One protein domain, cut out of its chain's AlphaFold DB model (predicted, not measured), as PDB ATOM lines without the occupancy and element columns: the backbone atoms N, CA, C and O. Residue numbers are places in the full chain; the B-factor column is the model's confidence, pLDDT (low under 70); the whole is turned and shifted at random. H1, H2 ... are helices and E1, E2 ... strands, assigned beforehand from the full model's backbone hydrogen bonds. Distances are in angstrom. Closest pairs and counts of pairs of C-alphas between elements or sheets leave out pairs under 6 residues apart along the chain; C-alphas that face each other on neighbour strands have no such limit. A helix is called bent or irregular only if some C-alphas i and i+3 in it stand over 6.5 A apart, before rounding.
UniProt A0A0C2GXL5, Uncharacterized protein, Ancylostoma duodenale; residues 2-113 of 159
ATOM      1  N   SER A   2     259.584 300.721 296.153       27.06
ATOM      2  CA  SER A   2     258.133 300.545 296.199       27.06
ATOM      3  C   SER A   2     257.845 299.073 296.485       27.06
ATOM      4  O   SER A   2     258.269 298.226 295.706       27.06
ATOM      5  N   CYS A   3     257.190 298.762 297.603       27.73
ATOM      6  CA  CYS A   3     256.762 297.396 297.907       27.73
ATOM      7  C   CYS A   3     255.296 297.231 297.500       27.73
ATOM      8  O   CYS A   3     254.410 297.818 298.120       27.73
ATOM      9  N   GLU A   4     255.057 296.444 296.454       28.14
ATOM     10  CA  GLU A   4     253.730 295.937 296.111       28.14
ATOM     11  C   GLU A   4     253.302 294.885 297.140       28.14
ATOM     12  O   GLU A   4     254.058 293.977 297.489       28.14
ATOM     13  N   VAL A   5     252.081 295.038 297.654       36.31
ATOM     14  CA  VAL A   5     251.505 294.183 298.692       36.31
ATOM     15  C   VAL A   5     250.545 293.205 298.029       36.31
ATOM     16  O   VAL A   5     249.424 293.564 297.678       36.31
ATOM     17  N   THR A   6     250.961 291.951 297.880       31.34
ATOM     18  CA  THR A   6     250.064 290.858 297.490       31.34
ATOM     19  C   THR A   6     249.960 289.852 298.628       31.34
ATOM     20  O   THR A   6     250.931 289.166 298.937       31.34
ATOM     21  N   GLY A   7     248.766 289.751 299.224       37.09
ATOM     22  CA  GLY A   7     248.381 288.618 300.071       37.09
ATOM     23  C   GLY A   7     248.420 288.840 301.586       37.09
ATOM     24  O   GLY A   7     248.950 287.993 302.296       37.09
ATOM     25  N   LEU A   8     247.835 289.927 302.101       35.44
ATOM     26  CA  LEU A   8     247.579 290.077 303.539       35.44
ATOM     27  C   LEU A   8     246.083 289.965 303.831       35.44
ATOM     28  O   LEU A   8     245.262 290.686 303.261       35.44
ATOM     29  N   HIS A   9     245.739 289.040 304.725       35.41
ATOM     30  CA  HIS A   9     244.399 288.913 305.276       35.41
ATOM     31  C   HIS A   9     244.084 290.197 306.056       35.41
ATOM     32  O   HIS A   9     244.921 290.692 306.810       35.41
ATOM     33  N   ILE A  10     242.889 290.760 305.866       38.97
ATOM     34  CA  ILE A  10     242.533 292.099 306.368       38.97
ATOM     35  C   ILE A  10     242.752 292.221 307.883       38.97
ATOM     36  O   ILE A  10     243.144 293.286 308.329       38.97
ATOM     37  N   SER A  11     242.612 291.142 308.661       40.25
ATOM     38  CA  SER A  11     242.873 291.102 310.110       40.25
ATOM     39  C   SER A  11     244.324 291.390 310.516       40.25
ATOM     40  O   SER A  11     244.547 291.931 311.596       40.25
ATOM     41  N   ASP A  12     245.301 291.081 309.661       40.16
ATOM     42  CA  ASP A  12     246.722 291.280 309.967       40.16
ATOM     43  C   ASP A  12     247.174 292.714 309.669       40.16
ATOM     44  O   ASP A  12     248.127 293.194 310.275       40.16
ATOM     45  N   LEU A  13     246.461 293.429 308.790       37.47
ATOM     46  CA  LEU A  13     246.752 294.810 308.383       37.47
ATOM     47  C   LEU A  13     246.393 295.863 309.447       37.47
ATOM     48  O   LEU A  13     246.973 296.947 309.447       37.47
ATOM     49  N   TRP A  14     245.493 295.563 310.388       41.53
ATOM     50  CA  TRP A  14     245.068 296.537 311.410       41.53
ATOM     51  C   TRP A  14     246.065 296.690 312.557       41.53
ATOM     52  O   TRP A  14     246.193 297.784 313.103       41.53
ATOM     53  N   ILE A  15     246.837 295.639 312.860       48.28
ATOM     54  CA  ILE A  15     247.999 295.754 313.751       48.28
ATOM     55  C   ILE A  15     249.003 296.754 313.148       48.28
ATOM     56  O   ILE A  15     249.564 297.555 313.880       48.28
ATOM     57  N   TYR A  16     249.157 296.807 311.819       42.47
ATOM     58  CA  TYR A  16     250.122 297.699 311.162       42.47
ATOM     59  C   TYR A  16     249.756 299.183 311.188       42.47
ATOM     60  O   TYR A  16     250.655 300.010 311.325       42.47
ATOM     61  N   PHE A  17     248.475 299.539 311.063       38.25
ATOM     62  CA  PHE A  17     248.096 300.945 310.870       38.25
ATOM     63  C   PHE A  17     248.188 301.787 312.152       38.25
ATOM     64  O   PHE A  17     248.492 302.971 312.080       38.25
ATOM     65  N   MET A  18     248.009 301.180 313.331       44.31
ATOM     66  CA  MET A  18     248.198 301.864 314.621       44.31
ATOM     67  C   MET A  18     249.660 301.823 315.100       44.31
ATOM     68  O   MET A  18     250.095 302.688 315.849       44.31
ATOM     69  N   GLN A  19     250.452 300.836 314.673       48.00
ATOM     70  CA  GLN A  19     251.800 300.590 315.203       48.00
ATOM     71  C   GLN A  19     252.897 301.415 314.499       48.00
ATOM     72  O   GLN A  19     253.988 301.565 315.051       48.00
ATOM     73  N   PHE A  20     252.604 301.975 313.317       41.62
ATOM     74  CA  PHE A  20     253.537 302.789 312.524       41.62
ATOM     75  C   PHE A  20     253.792 304.188 313.120       41.62
ATOM     76  O   PHE A  20     254.949 304.598 313.199       41.62
ATOM     77  N   ASP A  21     252.768 304.881 313.633       46.12
ATOM     78  CA  ASP A  21     252.948 306.167 314.342       46.12
ATOM     79  C   ASP A  21     253.530 305.985 315.757       46.12
ATOM     80  O   ASP A  21     254.195 306.856 316.317       46.12
ATOM     81  N   LEU A  22     253.348 304.797 316.336       51.34
ATOM     82  CA  LEU A  22     253.562 304.527 317.757       51.34
ATOM     83  C   LEU A  22     255.041 304.462 318.185       51.34
ATOM     84  O   LEU A  22     255.343 304.650 319.371       51.34
ATOM     85  N   CYS A  23     255.956 304.212 317.242       50.19
ATOM     86  CA  CYS A  23     257.404 304.150 317.478       50.19
ATOM     87  C   CYS A  23     258.205 305.281 316.809       50.19
ATOM     88  O   CYS A  23     259.407 305.369 317.060       50.19
ATOM     89  N   PHE A  24     257.587 306.138 315.986       48.44
ATOM     90  CA  PHE A  24     258.321 307.095 315.142       48.44
ATOM     91  C   PHE A  24     258.465 308.505 315.735       48.44
ATOM     92  O   PHE A  24     259.091 309.368 315.124       48.44
ATOM     93  N   VAL A  25     257.966 308.763 316.949       52.91
ATOM     94  CA  VAL A  25     258.313 310.004 317.657       52.91
ATOM     95  C   VAL A  25     259.778 309.912 318.098       52.91
ATOM     96  O   VAL A  25     260.098 309.375 319.159       52.91
ATOM     97  N   ILE A  26     260.681 310.402 317.245       52.53
ATOM     98  CA  ILE A  26     262.111 310.533 317.533       52.53
ATOM     99  C   ILE A  26     262.272 311.695 318.518       52.53
ATOM    100  O   ILE A  26     262.519 312.839 318.144       52.53
ATOM    101  N   LEU A  27     262.098 311.409 319.803       58.22
ATOM    102  CA  LEU A  27     262.663 312.253 320.846       58.22
ATOM    103  C   LEU A  27     264.172 311.977 320.876       58.22
ATOM    104  O   LEU A  27     264.582 310.817 320.853       58.22
ATOM    105  N   ASN A  28     264.998 313.027 320.933       67.75
ATOM    106  CA  ASN A  28     266.450 312.934 321.148       67.75
ATOM    107  C   ASN A  28     266.751 312.455 322.585       67.75
ATOM    108  O   ASN A  28     267.301 313.194 323.397       67.75
ATOM    109  N   LEU A  29     266.325 311.238 322.921       77.62
ATOM    110  CA  LEU A  29     266.560 310.592 324.207       77.62
ATOM    111  C   LEU A  29     267.819 309.738 324.131       77.62
ATOM    112  O   LEU A  29     268.063 309.054 323.133       77.62
ATOM    113  N   GLN A  30     268.591 309.733 325.215       84.12
ATOM    114  CA  GLN A  30     269.702 308.796 325.341       84.12
ATOM    115  C   GLN A  30     269.181 307.360 325.468       84.12
ATOM    116  O   GLN A  30     268.048 307.134 325.898       84.12
ATOM    117  N   SER A  31     270.018 306.375 325.128       82.75
ATOM    118  CA  SER A  31     269.662 304.949 325.211       82.75
ATOM    119  C   SER A  31     269.065 304.585 326.577       82.75
ATOM    120  O   SER A  31     267.981 304.010 326.629       82.75
ATOM    121  N   GLY A  32     269.691 305.038 327.667       86.06
ATOM    122  CA  GLY A  32     269.246 304.761 329.034       86.06
ATOM    123  C   GLY A  32     267.937 305.433 329.459       86.06
ATOM    124  O   GLY A  32     267.408 305.129 330.525       86.06
ATOM    125  N   GLU A  33     267.405 306.362 328.664       87.88
ATOM    126  CA  GLU A  33     266.153 307.078 328.938       87.88
ATOM    127  C   GLU A  33     264.966 306.513 328.156       87.88
ATOM    128  O   GLU A  33     263.819 306.902 328.391       87.88
ATOM    129  N   ARG A  34     265.230 305.609 327.213       89.81
ATOM    130  CA  ARG A  34     264.218 305.012 326.346       89.81
ATOM    131  C   ARG A  34     263.650 303.749 326.970       89.81
ATOM    132  O   ARG A  34     264.234 303.138 327.852       89.81
ATOM    133  N   CYS A  35     262.485 303.336 326.502       91.25
ATOM    134  CA  CYS A  35     261.910 302.051 326.865       91.25
ATOM    135  C   CYS A  35     262.800 300.885 326.382       91.25
ATOM    136  O   CYS A  35     263.345 300.921 325.276       91.25
ATOM    137  N   CYS A  36     262.931 299.838 327.203       92.94
ATOM    138  CA  CYS A  36     263.681 298.626 326.853       92.94
ATOM    139  C   CYS A  36     262.912 297.684 325.922       92.94
ATOM    140  O   CYS A  36     263.468 296.693 325.471       92.94
ATOM    141  N   VAL A  37     261.639 297.951 325.621       91.81
ATOM    142  CA  VAL A  37     260.818 297.050 324.808       91.81
ATOM    143  C   VAL A  37     261.126 297.243 323.325       91.81
ATOM    144  O   VAL A  37     261.104 298.365 322.812       91.81
ATOM    145  N   ALA A  38     261.357 296.137 322.628       90.69
ATOM    146  CA  ALA A  38     261.349 296.039 321.178       90.69
ATOM    147  C   ALA A  38     260.062 295.363 320.704       90.69
ATOM    148  O   ALA A  38     259.546 294.455 321.347       90.69
ATOM    149  N   VAL A  39     259.540 295.800 319.566       87.62
ATOM    150  CA  VAL A  39     258.291 295.292 318.993       87.62
ATOM    151  C   VAL A  39     258.582 294.701 317.618       87.62
ATOM    152  O   VAL A  39     259.403 295.242 316.876       87.62
ATOM    153  N   LYS A  40     257.948 293.573 317.285       85.19
ATOM    154  CA  LYS A  40     258.138 292.900 315.995       85.19
ATOM    155  C   LYS A  40     257.223 293.498 314.926       85.19
ATOM    156  O   LYS A  40     256.003 293.421 315.045       85.19
ATOM    157  N   PHE A  41     257.830 294.007 313.862       80.50
ATOM    158  CA  PHE A  41     257.192 294.486 312.637       80.50
ATOM    159  C   PHE A  41     257.592 293.600 311.441       80.50
ATOM    160  O   PHE A  41     258.476 292.748 311.564       80.50
ATOM    161  N   LEU A  42     257.001 293.819 310.254       78.12
ATOM    162  CA  LEU A  42     257.428 293.130 309.015       78.12
ATOM    163  C   LEU A  42     258.897 293.395 308.688       78.12
ATOM    164  O   LEU A  42     259.586 292.507 308.199       78.12
ATOM    165  N   CYS A  43     259.370 294.613 308.959       80.62
ATOM    166  CA  CYS A  43     260.748 295.024 308.707       80.62
ATOM    167  C   CYS A  43     261.744 294.512 309.761       80.62
ATOM    168  O   CYS A  43     262.939 294.761 309.629       80.62
ATOM    169  N   GLY A  44     261.271 293.792 310.783       83.88
ATOM    170  CA  GLY A  44     262.090 293.270 311.869       83.88
ATOM    171  C   GLY A  44     261.693 293.828 313.230       83.88
ATOM    172  O   GLY A  44     260.598 294.355 313.428       83.88
ATOM    173  N   TRP A  45     262.587 293.663 314.198       86.06
ATOM    174  CA  TRP A  45     262.402 294.185 315.545       86.06
ATOM    175  C   TRP A  45     262.799 295.656 315.595       86.06
ATOM    176  O   TRP A  45     263.881 296.018 315.141       86.06
ATOM    177  N   MET A  46     261.941 296.498 316.168       87.25
ATOM    178  CA  MET A  46     262.253 297.907 316.398       87.25
ATOM    179  C   MET A  46     262.112 298.249 317.875       87.25
ATOM    180  O   MET A  46     261.078 297.983 318.494       87.25
ATOM    181  N   ARG A  47     263.157 298.860 318.441       89.00
ATOM    182  CA  ARG A  47     263.147 299.360 319.815       89.00
ATOM    183  C   ARG A  47     262.195 300.546 319.944       89.00
ATOM    184  O   ARG A  47     262.209 301.470 319.133       89.00
ATOM    185  N   CYS A  48     261.424 300.566 321.021       87.94
ATOM    186  CA  CYS A  48     260.576 301.692 321.368       87.94
ATOM    187  C   CYS A  48     261.396 302.980 321.594       87.94
ATOM    188  O   CYS A  48     262.423 302.986 322.275       87.94
ATOM    189  N   ASN A  49     260.926 304.101 321.044       86.94
ATOM    190  CA  ASN A  49     261.540 305.424 321.227       86.94
ATOM    191  C   ASN A  49     260.921 306.242 322.374       86.94
ATOM    192  O   ASN A  49     261.359 307.355 322.646       86.94
ATOM    193  N   ARG A  50     259.911 305.711 323.073       86.44
ATOM    194  CA  ARG A  50     259.240 306.433 324.163       86.44
ATOM    195  C   ARG A  50     260.127 306.510 325.400       86.44
ATOM    196  O   ARG A  50     260.863 305.568 325.702       86.44
ATOM    197  N   LYS A  51     259.986 307.606 326.149       88.38
ATOM    198  CA  LYS A  51     260.641 307.799 327.446       88.38
ATOM    199  C   LYS A  51     260.243 306.680 328.410       88.38
ATOM    200  O   LYS A  51     259.058 306.356 328.531       88.38
ATOM    201  N   ARG A  52     261.221 306.086 329.093       90.00
ATOM    202  CA  ARG A  52     260.959 305.141 330.182       90.00
ATOM    203  C   ARG A  52     260.242 305.858 331.326       90.00
ATOM    204  O   ARG A  52     260.564 307.003 331.649       90.00
ATOM    205  N   SER A  53     259.262 305.193 331.922       89.25
ATOM    206  CA  SER A  53     258.680 305.620 333.189       89.25
ATOM    207  C   SER A  53     259.562 305.131 334.343       89.25
ATOM    208  O   SER A  53     260.660 304.610 334.134       89.25
ATOM    209  N   GLN A  54     259.093 305.300 335.577       87.12
ATOM    210  CA  GLN A  54     259.744 304.727 336.760       87.12
ATOM    211  C   GLN A  54     259.505 303.210 336.891       87.12
ATOM    212  O   GLN A  54     260.035 302.580 337.799       87.12
ATOM    213  N   ARG A  55     258.723 302.611 335.980       88.88
ATOM    214  CA  ARG A  55     258.359 301.193 336.018       88.88
ATOM    215  C   ARG A  55     259.432 300.321 335.383       88.88
ATOM    216  O   ARG A  55     260.112 300.715 334.432       88.88
ATOM    217  N   VAL A  56     259.504 299.095 335.882       91.44
ATOM    218  CA  VAL A  56     260.468 298.083 335.462       91.44
ATOM    219  C   VAL A  56     259.725 296.881 334.886       91.44
ATOM    220  O   VAL A  56     258.690 296.472 335.408       91.44
ATOM    221  N   LEU A  57     260.249 296.317 333.801       90.44
ATOM    222  CA  LEU A  57     259.824 295.028 333.280       90.44
ATOM    223  C   LEU A  57     260.283 293.937 334.250       90.44
ATOM    224  O   LEU A  57     261.468 293.628 334.329       90.44
ATOM    225  N   ASN A  58     259.344 293.392 335.016       90.12
ATOM    226  CA  ASN A  58     259.596 292.302 335.951       90.12
ATOM    227  C   ASN A  58     259.116 290.958 335.371       90.12
ATOM    228  O   ASN A  58     258.406 290.903 334.364       90.12
ATOM    229  N   ALA A  59     259.444 289.860 336.058       88.94
ATOM    230  CA  ALA A  59     259.056 288.510 335.644       88.94
ATOM    231  C   ALA A  59     257.527 288.308 335.552       88.94
ATOM    232  O   ALA A  59     257.046 287.403 334.867       88.94
ATOM    233  N   HIS A  60     256.723 289.113 336.255       89.44
ATOM    234  CA  HIS A  60     255.269 289.077 336.106       89.44
ATOM    235  C   HIS A  60     254.836 289.633 334.744       89.44
ATOM    236  O   HIS A  60     254.109 288.959 334.013       89.44
ATOM    237  N   LEU A  61     255.344 290.807 334.363       89.44
ATOM    238  CA  LEU A  61     255.061 291.414 333.065       89.44
ATOM    239  C   LEU A  61     255.563 290.538 331.910       89.44
ATOM    240  O   LEU A  61     254.823 290.341 330.952       89.44
ATOM    241  N   GLU A  62     256.749 289.935 332.020       89.81
ATOM    242  CA  GLU A  62     257.253 288.965 331.030       89.81
ATOM    243  C   GLU A  62     256.331 287.747 330.872       89.81
ATOM    244  O   GLU A  62     256.056 287.291 329.763       89.81
ATOM    245  N   ARG A  63     255.785 287.219 331.972       90.06
ATOM    246  CA  ARG A  63     254.801 286.130 331.890       90.06
ATOM    247  C   ARG A  63     253.524 286.580 331.183       90.06
ATOM    248  O   ARG A  63     252.988 285.826 330.372       90.06
ATOM    249  N   LEU A  64     253.054 287.801 331.443       89.06
ATOM    250  CA  LEU A  64     251.883 288.355 330.761       89.06
ATOM    251  C   LEU A  64     252.113 288.532 329.256       89.06
ATOM    252  O   LEU A  64     251.206 288.224 328.481       89.06
ATOM    253  N   THR A  65     253.300 288.974 328.823       88.69
ATOM    254  CA  THR A  65     253.600 289.114 327.387       88.69
ATOM    255  C   THR A  65     253.539 287.772 326.664       88.69
ATOM    256  O   THR A  65     252.926 287.686 325.596       88.69
ATOM    257  N   LEU A  66     254.083 286.716 327.277       87.69
ATOM    258  CA  LEU A  66     254.042 285.352 326.748       87.69
ATOM    259  C   LEU A  66     252.616 284.794 326.700       87.69
ATOM    260  O   LEU A  66     252.194 284.273 325.667       87.69
ATOM    261  N   LEU A  67     251.847 284.945 327.784       88.00
ATOM    262  CA  LEU A  67     250.460 284.466 327.865       88.00
ATOM    263  C   LEU A  67     249.561 285.125 326.816       88.00
ATOM    264  O   LEU A  67     248.753 284.457 326.171       88.00
ATOM    265  N   LYS A  68     249.727 286.434 326.619       85.00
ATOM    266  CA  LYS A  68     248.972 287.216 325.635       85.00
ATOM    267  C   LYS A  68     249.522 287.092 324.212       85.00
ATOM    268  O   LYS A  68     248.919 287.644 323.296       85.00
ATOM    269  N   LYS A  69     250.639 286.376 324.017       86.25
ATOM    270  CA  LYS A  69     251.352 286.246 322.734       86.25
ATOM    271  C   LYS A  69     251.612 287.610 322.084       86.25
ATOM    272  O   LYS A  69     251.412 287.787 320.884       86.25
ATOM    273  N   LEU A  70     252.012 288.589 322.896       84.44
ATOM    274  CA  LEU A  70     252.334 289.921 322.397       84.44
ATOM    275  C   LEU A  70     253.633 289.859 321.587       84.44
ATOM    276  O   LEU A  70     254.596 289.208 321.985       84.44
ATOM    277  N   ASN A  71     253.673 290.578 320.468       86.06
ATOM    278  CA  ASN A  71     254.845 290.692 319.596       86.06
ATOM    279  C   ASN A  71     255.896 291.657 320.180       86.06
ATOM    280  O   ASN A  71     256.301 292.617 319.526       86.06
ATOM    281  N   VAL A  72     256.303 291.423 321.427       88.00
ATOM    282  CA  VAL A  72     257.222 292.268 322.196       88.00
ATOM    283  C   VAL A  72     258.412 291.451 322.703       88.00
ATOM    284  O   VAL A  72     258.275 290.273 323.022       88.00
ATOM    285  N   ALA A  73     259.577 292.080 322.772       89.06
ATOM    286  CA  ALA A  73     260.830 291.530 323.276       89.06
ATOM    287  C   ALA A  73     261.586 292.599 324.078       89.06
ATOM    288  O   ALA A  73     261.196 293.767 324.090       89.06
ATOM    289  N   ILE A  74     262.669 292.202 324.739       90.56
ATOM    290  CA  ILE A  74     263.583 293.115 325.431       90.56
ATOM    291  C   ILE A  74     264.724 293.450 324.474       90.56
ATOM    292  O   ILE A  74     265.284 292.562 323.835       90.56
ATOM    293  N   CYS A  75     265.036 294.732 324.351       89.12
ATOM    294  CA  CYS A  75     266.163 295.227 323.585       89.12
ATOM    295  C   CYS A  75     267.456 295.082 324.394       89.12
ATOM    296  O   CYS A  75     267.493 295.412 325.576       89.12
ATOM    297  N   ASP A  76     268.508 294.613 323.737       86.00
ATOM    298  CA  ASP A  76     269.841 294.374 324.290       86.00
ATOM    299  C   ASP A  76     270.783 295.588 324.183       86.00
ATOM    300  O   ASP A  76     271.903 295.537 324.684       86.00
ATOM    301  N   GLU A  77     270.333 296.696 323.579       82.62
ATOM    302  CA  GLU A  77     271.116 297.934 323.430       82.62
ATOM    303  C   GLU A  77     271.544 298.558 324.773       82.62
ATOM    304  O   GLU A  77     272.570 299.236 324.833       82.62
ATOM    305  N   ASP A  78     270.757 298.383 325.841       81.38
ATOM    306  CA  ASP A  78     271.040 298.934 327.170       81.38
ATOM    307  C   ASP A  78     270.528 297.981 328.262       81.38
ATOM    308  O   ASP A  78     269.358 297.590 328.212       81.38
ATOM    309  N   PRO A  79     271.349 297.608 329.262       83.44
ATOM    310  CA  PRO A  79     270.987 296.625 330.285       83.44
ATOM    311  C   PRO A  79     270.024 297.173 331.357       83.44
ATOM    312  O   PRO A  79     270.064 296.745 332.512       83.44
ATOM    313  N   HIS A  80     269.147 298.118 331.012       88.31
ATOM    314  CA  HIS A  80     268.067 298.552 331.887       88.31
ATOM    315  C   HIS A  80     266.772 297.790 331.595       88.31
ATOM    316  O   HIS A  80     266.385 297.562 330.452       88.31
ATOM    317  N   MET A  81     265.990 297.537 332.640       90.81
ATOM    318  CA  MET A  81     264.652 296.952 332.504       90.81
ATOM    319  C   MET A  81     263.532 298.011 332.506       90.81
ATOM    320  O   MET A  81     262.367 297.687 332.685       90.81
ATOM    321  N   GLY A  82     263.857 299.296 332.319       92.06
ATOM    322  CA  GLY A  82     262.874 300.388 332.314       92.06
ATOM    323  C   GLY A  82     261.909 300.358 331.121       92.06
ATOM    324  O   GLY A  82     262.335 300.318 329.964       92.06
ATOM    325  N   ILE A  83     260.607 300.461 331.387       92.81
ATOM    326  CA  ILE A  83     259.544 300.433 330.365       92.81
ATOM    327  C   ILE A  83     258.814 301.770 330.274       92.81
ATOM    328  O   ILE A  83     258.764 302.515 331.243       92.81
ATOM    329  N   CYS A  84     258.243 302.110 329.115       90.62
ATOM    330  CA  CYS A  84     257.357 303.272 329.017       90.62
ATOM    331  C   CYS A  84     255.956 302.941 329.547       90.62
ATOM    332  O   CYS A  84     255.541 301.780 329.579       90.62
ATOM    333  N   LEU A  85     255.206 303.980 329.913       89.12
ATOM    334  CA  LEU A  85     253.848 303.837 330.439       89.12
ATOM    335  C   LEU A  85     252.907 303.152 329.438       89.12
ATOM    336  O   LEU A  85     252.148 302.265 329.814       89.12
ATOM    337  N   PHE A  86     253.032 303.491 328.153       88.50
ATOM    338  CA  PHE A  86     252.268 302.853 327.085       88.50
ATOM    339  C   PHE A  86     252.475 301.331 327.055       88.50
ATOM    340  O   PHE A  86     251.507 300.575 327.068       88.50
ATOM    341  N   HIS A  87     253.727 300.859 327.058       89.81
ATOM    342  CA  HIS A  87     254.000 299.420 327.027       89.81
ATOM    343  C   HIS A  87     253.556 298.725 328.308       89.81
ATOM    344  O   HIS A  87     253.040 297.615 328.240       89.81
ATOM    345  N   TRP A  88     253.681 299.379 329.461       91.75
ATOM    346  CA  TRP A  88     253.126 298.841 330.697       91.75
ATOM    347  C   TRP A  88     251.598 298.653 330.601       91.75
ATOM    348  O   TRP A  88     251.102 297.568 330.913       91.75
ATOM    349  N   ARG A  89     250.855 299.644 330.083       88.62
ATOM    350  CA  ARG A  89     249.398 299.547 329.856       88.62
ATOM    351  C   ARG A  89     249.044 298.471 328.829       88.62
ATOM    352  O   ARG A  89     248.140 297.675 329.066       88.62
ATOM    353  N   LEU A  90     249.794 298.382 327.729       87.88
ATOM    354  CA  LEU A  90     249.607 297.347 326.709       87.88
ATOM    355  C   LEU A  90     249.755 295.941 327.299       87.88
ATOM    356  O   LEU A  90     248.935 295.066 327.026       87.88
ATOM    357  N   ILE A  91     250.773 295.722 328.132       89.56
ATOM    358  CA  ILE A  91     251.024 294.412 328.738       89.56
ATOM    359  C   ILE A  91     249.930 294.063 329.751       89.56
ATOM    360  O   ILE A  91     249.419 292.942 329.721       89.56
ATOM    361  N   ASN A  92     249.502 295.007 330.592       88.69
ATOM    362  CA  ASN A  92     248.487 294.751 331.619       88.69
ATOM    363  C   ASN A  92     247.071 294.643 331.046       88.69
ATOM    364  O   ASN A  92     246.374 293.655 331.285       88.69
ATOM    365  N   TYR A  93     246.666 295.594 330.210       86.62
ATOM    366  CA  TYR A  93     245.270 295.764 329.802       86.62
ATOM    367  C   TYR A  93     245.000 295.388 328.343       86.62
ATOM    368  O   TYR A  93     243.853 295.131 327.982       86.62
ATOM    369  N   GLY A  94     246.040 295.281 327.510       82.56
ATOM    370  CA  GLY A  94     245.901 294.883 326.109       82.56
ATOM    371  C   GLY A  94     245.242 293.519 325.949       82.56
ATOM    372  O   GLY A  94     245.580 292.560 326.656       82.56
ATOM    373  N   LYS A  95     244.297 293.446 325.006       79.12
ATOM    374  CA  LYS A  95     243.596 292.223 324.610       79.12
ATOM    375  C   LYS A  95     244.154 291.719 323.274       79.12
ATOM    376  O   LYS A  95     244.202 292.491 322.318       79.12
ATOM    377  N   PRO A  96     244.563 290.445 323.171       73.94
ATOM    378  CA  PRO A  96     245.055 289.889 321.915       73.94
ATOM    379  C   PRO A  96     243.982 289.951 320.821       73.94
ATOM    380  O   PRO A  96     242.831 289.600 321.068       73.94
ATOM    381  N   GLY A  97     244.359 290.377 319.613       71.12
ATOM    382  CA  GLY A  97     243.465 290.399 318.447       71.12
ATOM    383  C   GLY A  97     242.381 291.483 318.462       71.12
ATOM    384  O   GLY A  97     241.568 291.522 317.543       71.12
ATOM    385  N   VAL A  98     242.366 292.366 319.465       75.31
ATOM    386  CA  VAL A  98     241.457 293.516 319.527       75.31
ATOM    387  C   VAL A  98     242.263 294.779 319.254       75.31
ATOM    388  O   VAL A  98     243.235 295.060 319.955       75.31
ATOM    389  N   ALA A  99     241.878 295.524 318.219       68.75
ATOM    390  CA  ALA A  99     242.470 296.825 317.942       68.75
ATOM    391  C   ALA A  99     242.055 297.828 319.027       68.75
ATOM    392  O   ALA A  99     240.895 297.845 319.436       68.75
ATOM    393  N   LEU A 100     243.004 298.657 319.459       72.31
ATOM    394  CA  LEU A 100     242.721 299.804 320.316       72.31
ATOM    395  C   LEU A 100     241.866 300.808 319.551       72.31
ATOM    396  O   LEU A 100     242.156 301.101 318.388       72.31
ATOM    397  N   THR A 101     240.844 301.357 320.199       76.12
ATOM    398  CA  THR A 101     240.168 302.534 319.647       76.12
ATOM    399  C   THR A 101     241.075 303.760 319.768       76.12
ATOM    400  O   THR A 101     242.011 303.784 320.570       76.12
ATOM    401  N   ASN A 102     240.806 304.808 318.986       72.25
ATOM    402  CA  ASN A 102     241.568 306.056 319.092       72.25
ATOM    403  C   ASN A 102     241.446 306.674 320.495       72.25
ATOM    404  O   ASN A 102     242.402 307.247 321.006       72.25
ATOM    405  N   GLU A 103     240.287 306.542 321.141       77.50
ATOM    406  CA  GLU A 103     240.067 307.009 322.510       77.50
ATOM    407  C   GLU A 103     240.924 306.234 323.513       77.50
ATOM    408  O   GLU A 103     241.534 306.836 324.401       77.50
ATOM    409  N   GLU A 104     241.013 304.911 323.360       74.62
ATOM    410  CA  GLU A 104     241.872 304.072 324.195       74.62
ATOM    411  C   GLU A 104     243.349 304.393 323.969       74.62
ATOM    412  O   GLU A 104     244.089 304.556 324.937       74.62
ATOM    413  N   LEU A 105     243.771 304.555 322.712       74.69
ATOM    414  CA  LEU A 105     245.137 304.943 322.373       74.69
ATOM    415  C   LEU A 105     245.507 306.281 323.024       74.69
ATOM    416  O   LEU A 105     246.495 306.347 323.748       74.69
ATOM    417  N   ASN A 106     244.676 307.312 322.853       74.56
ATOM    418  CA  ASN A 106     244.901 308.628 323.457       74.56
ATOM    419  C   ASN A 106     244.963 308.556 324.989       74.56
ATOM    420  O   ASN A 106     245.814 309.187 325.613       74.56
ATOM    421  N   SER A 107     244.090 307.754 325.605       77.69
ATOM    422  CA  SER A 107     244.120 307.496 327.048       77.69
ATOM    423  C   SER A 107     245.426 306.817 327.475       77.69
ATOM    424  O   SER A 107     246.004 307.148 328.508       77.69
ATOM    425  N   TRP A 108     245.945 305.899 326.660       80.00
ATOM    426  CA  TRP A 108     247.173 305.164 326.952       80.00
ATOM    427  C   TRP A 108     248.446 305.958 326.670       80.00
ATOM    428  O   TRP A 108     249.492 305.637 327.243       80.00
ATOM    429  N   GLU A 109     248.370 306.985 325.834       75.12
ATOM    430  CA  GLU A 109     249.440 307.956 325.611       75.12
ATOM    431  C   GLU A 109     249.432 309.106 326.619       75.12
ATOM    432  O   GLU A 109     250.461 309.762 326.784       75.12
ATOM    433  N   ALA A 110     248.313 309.327 327.315       77.25
ATOM    434  CA  ALA A 110     248.208 310.342 328.352       77.25
ATOM    435  C   ALA A 110     249.186 310.083 329.508       77.25
ATOM    436  O   ALA A 110     249.541 308.936 329.810       77.25
ATOM    437  N   ASP A 111     249.578 311.166 330.179       74.44
ATOM    438  CA  ASP A 111     250.457 311.124 331.344       74.44
ATOM    439  C   ASP A 111     249.937 310.190 332.445       74.44
ATOM    440  O   ASP A 111     248.751 309.857 332.537       74.44
ATOM    441  N   GLU A 112     250.858 309.765 333.309       70.25
ATOM    442  CA  GLU A 112     250.550 308.867 334.415       70.25
ATOM    443  C   GLU A 112     249.505 309.482 335.348       70.25
ATOM    444  O   GLU A 112     249.699 310.548 335.952       70.25
ATOM    445  N   THR A 113     248.382 308.784 335.475       69.69
ATOM    446  CA  THR A 113     247.274 309.212 336.317       69.69
ATOM    447  C   THR A 113     247.628 309.041 337.795       69.69
ATOM    448  O   THR A 113     248.520 308.283 338.176       69.69
TER     449      THR A 113
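Overview. This is residues 2 to 113 of the 159 residues of an uncharacterized protein of Ancylostoma duodenale (UniProt A0A0C2GXL5). A small antiparallel sheet of three short strands has helices round it that only graze it, much loop between them, and a free tail, residues 2 to 10, that sticks out and leads into H1. Three short helices, H2, H3 and H4, make a row with H3 in the middle, which touches both of the others at a steep tilt, 61 degrees to H2 and 60 degrees to H4, while H1 touches no helix. The printed part has 112 residues, with four named helices and three named strands in the order H1 E1 E2 H2 E3 H3 H4, and the sheet runs E2 E1 E3. The class is mixed, helices and strands, with under half of the residues in named elements. The whole is compact, with a radius of gyration of the C-alphas of 14.3 A and spans of 41 by 29 by 25 A.

Arrangement. H1, residues 10 to 22, only grazes the sheet, with its residues 15 to 20. The sheet's inner strand is E1, residues 37 to 41, and the closest C-alphas of H1 and E1, those of Tyr 16 and Phe 41, are 7.9 A apart. E2, residues 44 to 47, forms a hairpin with E1 at 152 degrees, where N 41 and O 44 are 2.8 A apart, within hydrogen-bond range. H2, residues 59 to 67, only grazes the sheet, with its residues 62 to 66. E3, residues 72 to 74, is antiparallel to E1 at 136 degrees, with N 38 and O 73 within hydrogen-bond range at 2.8 A. H3, residues 85 to 93, only grazes the sheet, with its residues 87 to 91. H3 touches H2 at a steep tilt of 61 degrees, the same way, and their closest C-alphas, those of Thr 65 and Ile 91, are 6.0 A apart. H4, residues 102 to 109, is not on the sheet and is apart from H1 and H2. H4 touches H3 at a steep tilt of 60 degrees, opposite ways, and their closest C-alphas, those of Phe 86 and Trp 108, are 5.6 A apart. Every O i to N i+4 pair is within hydrogen-bond range in H2, H3 and H4; in H1 it is 3 of 9, beside 3 of 10 O i to N i+3 pairs.

Along the chain. H1 begins at C-alpha 10, (242.533, 292.099, 306.368), and is 20.1 A from first to last C-alpha. It is neither bent nor irregular, but only just: C-alphas 18 and 21 are 6.4 A apart. E1 is 13.0 A long, H2 12.3 A and H3 11.8 A. H4 ends at C-alpha 109, (249.440, 307.956, 325.611).

Size, cuts and confidence. The C-alphas of Thr 6 and Thr 113, the two farthest apart, are 43.0 A apart. The printed part has no cut. The links from H1 to E1 and from E2 to H2 are long. Mean pLDDT of the printed part is 74.5; residues 2 to 28, 99 and 113 are under 70.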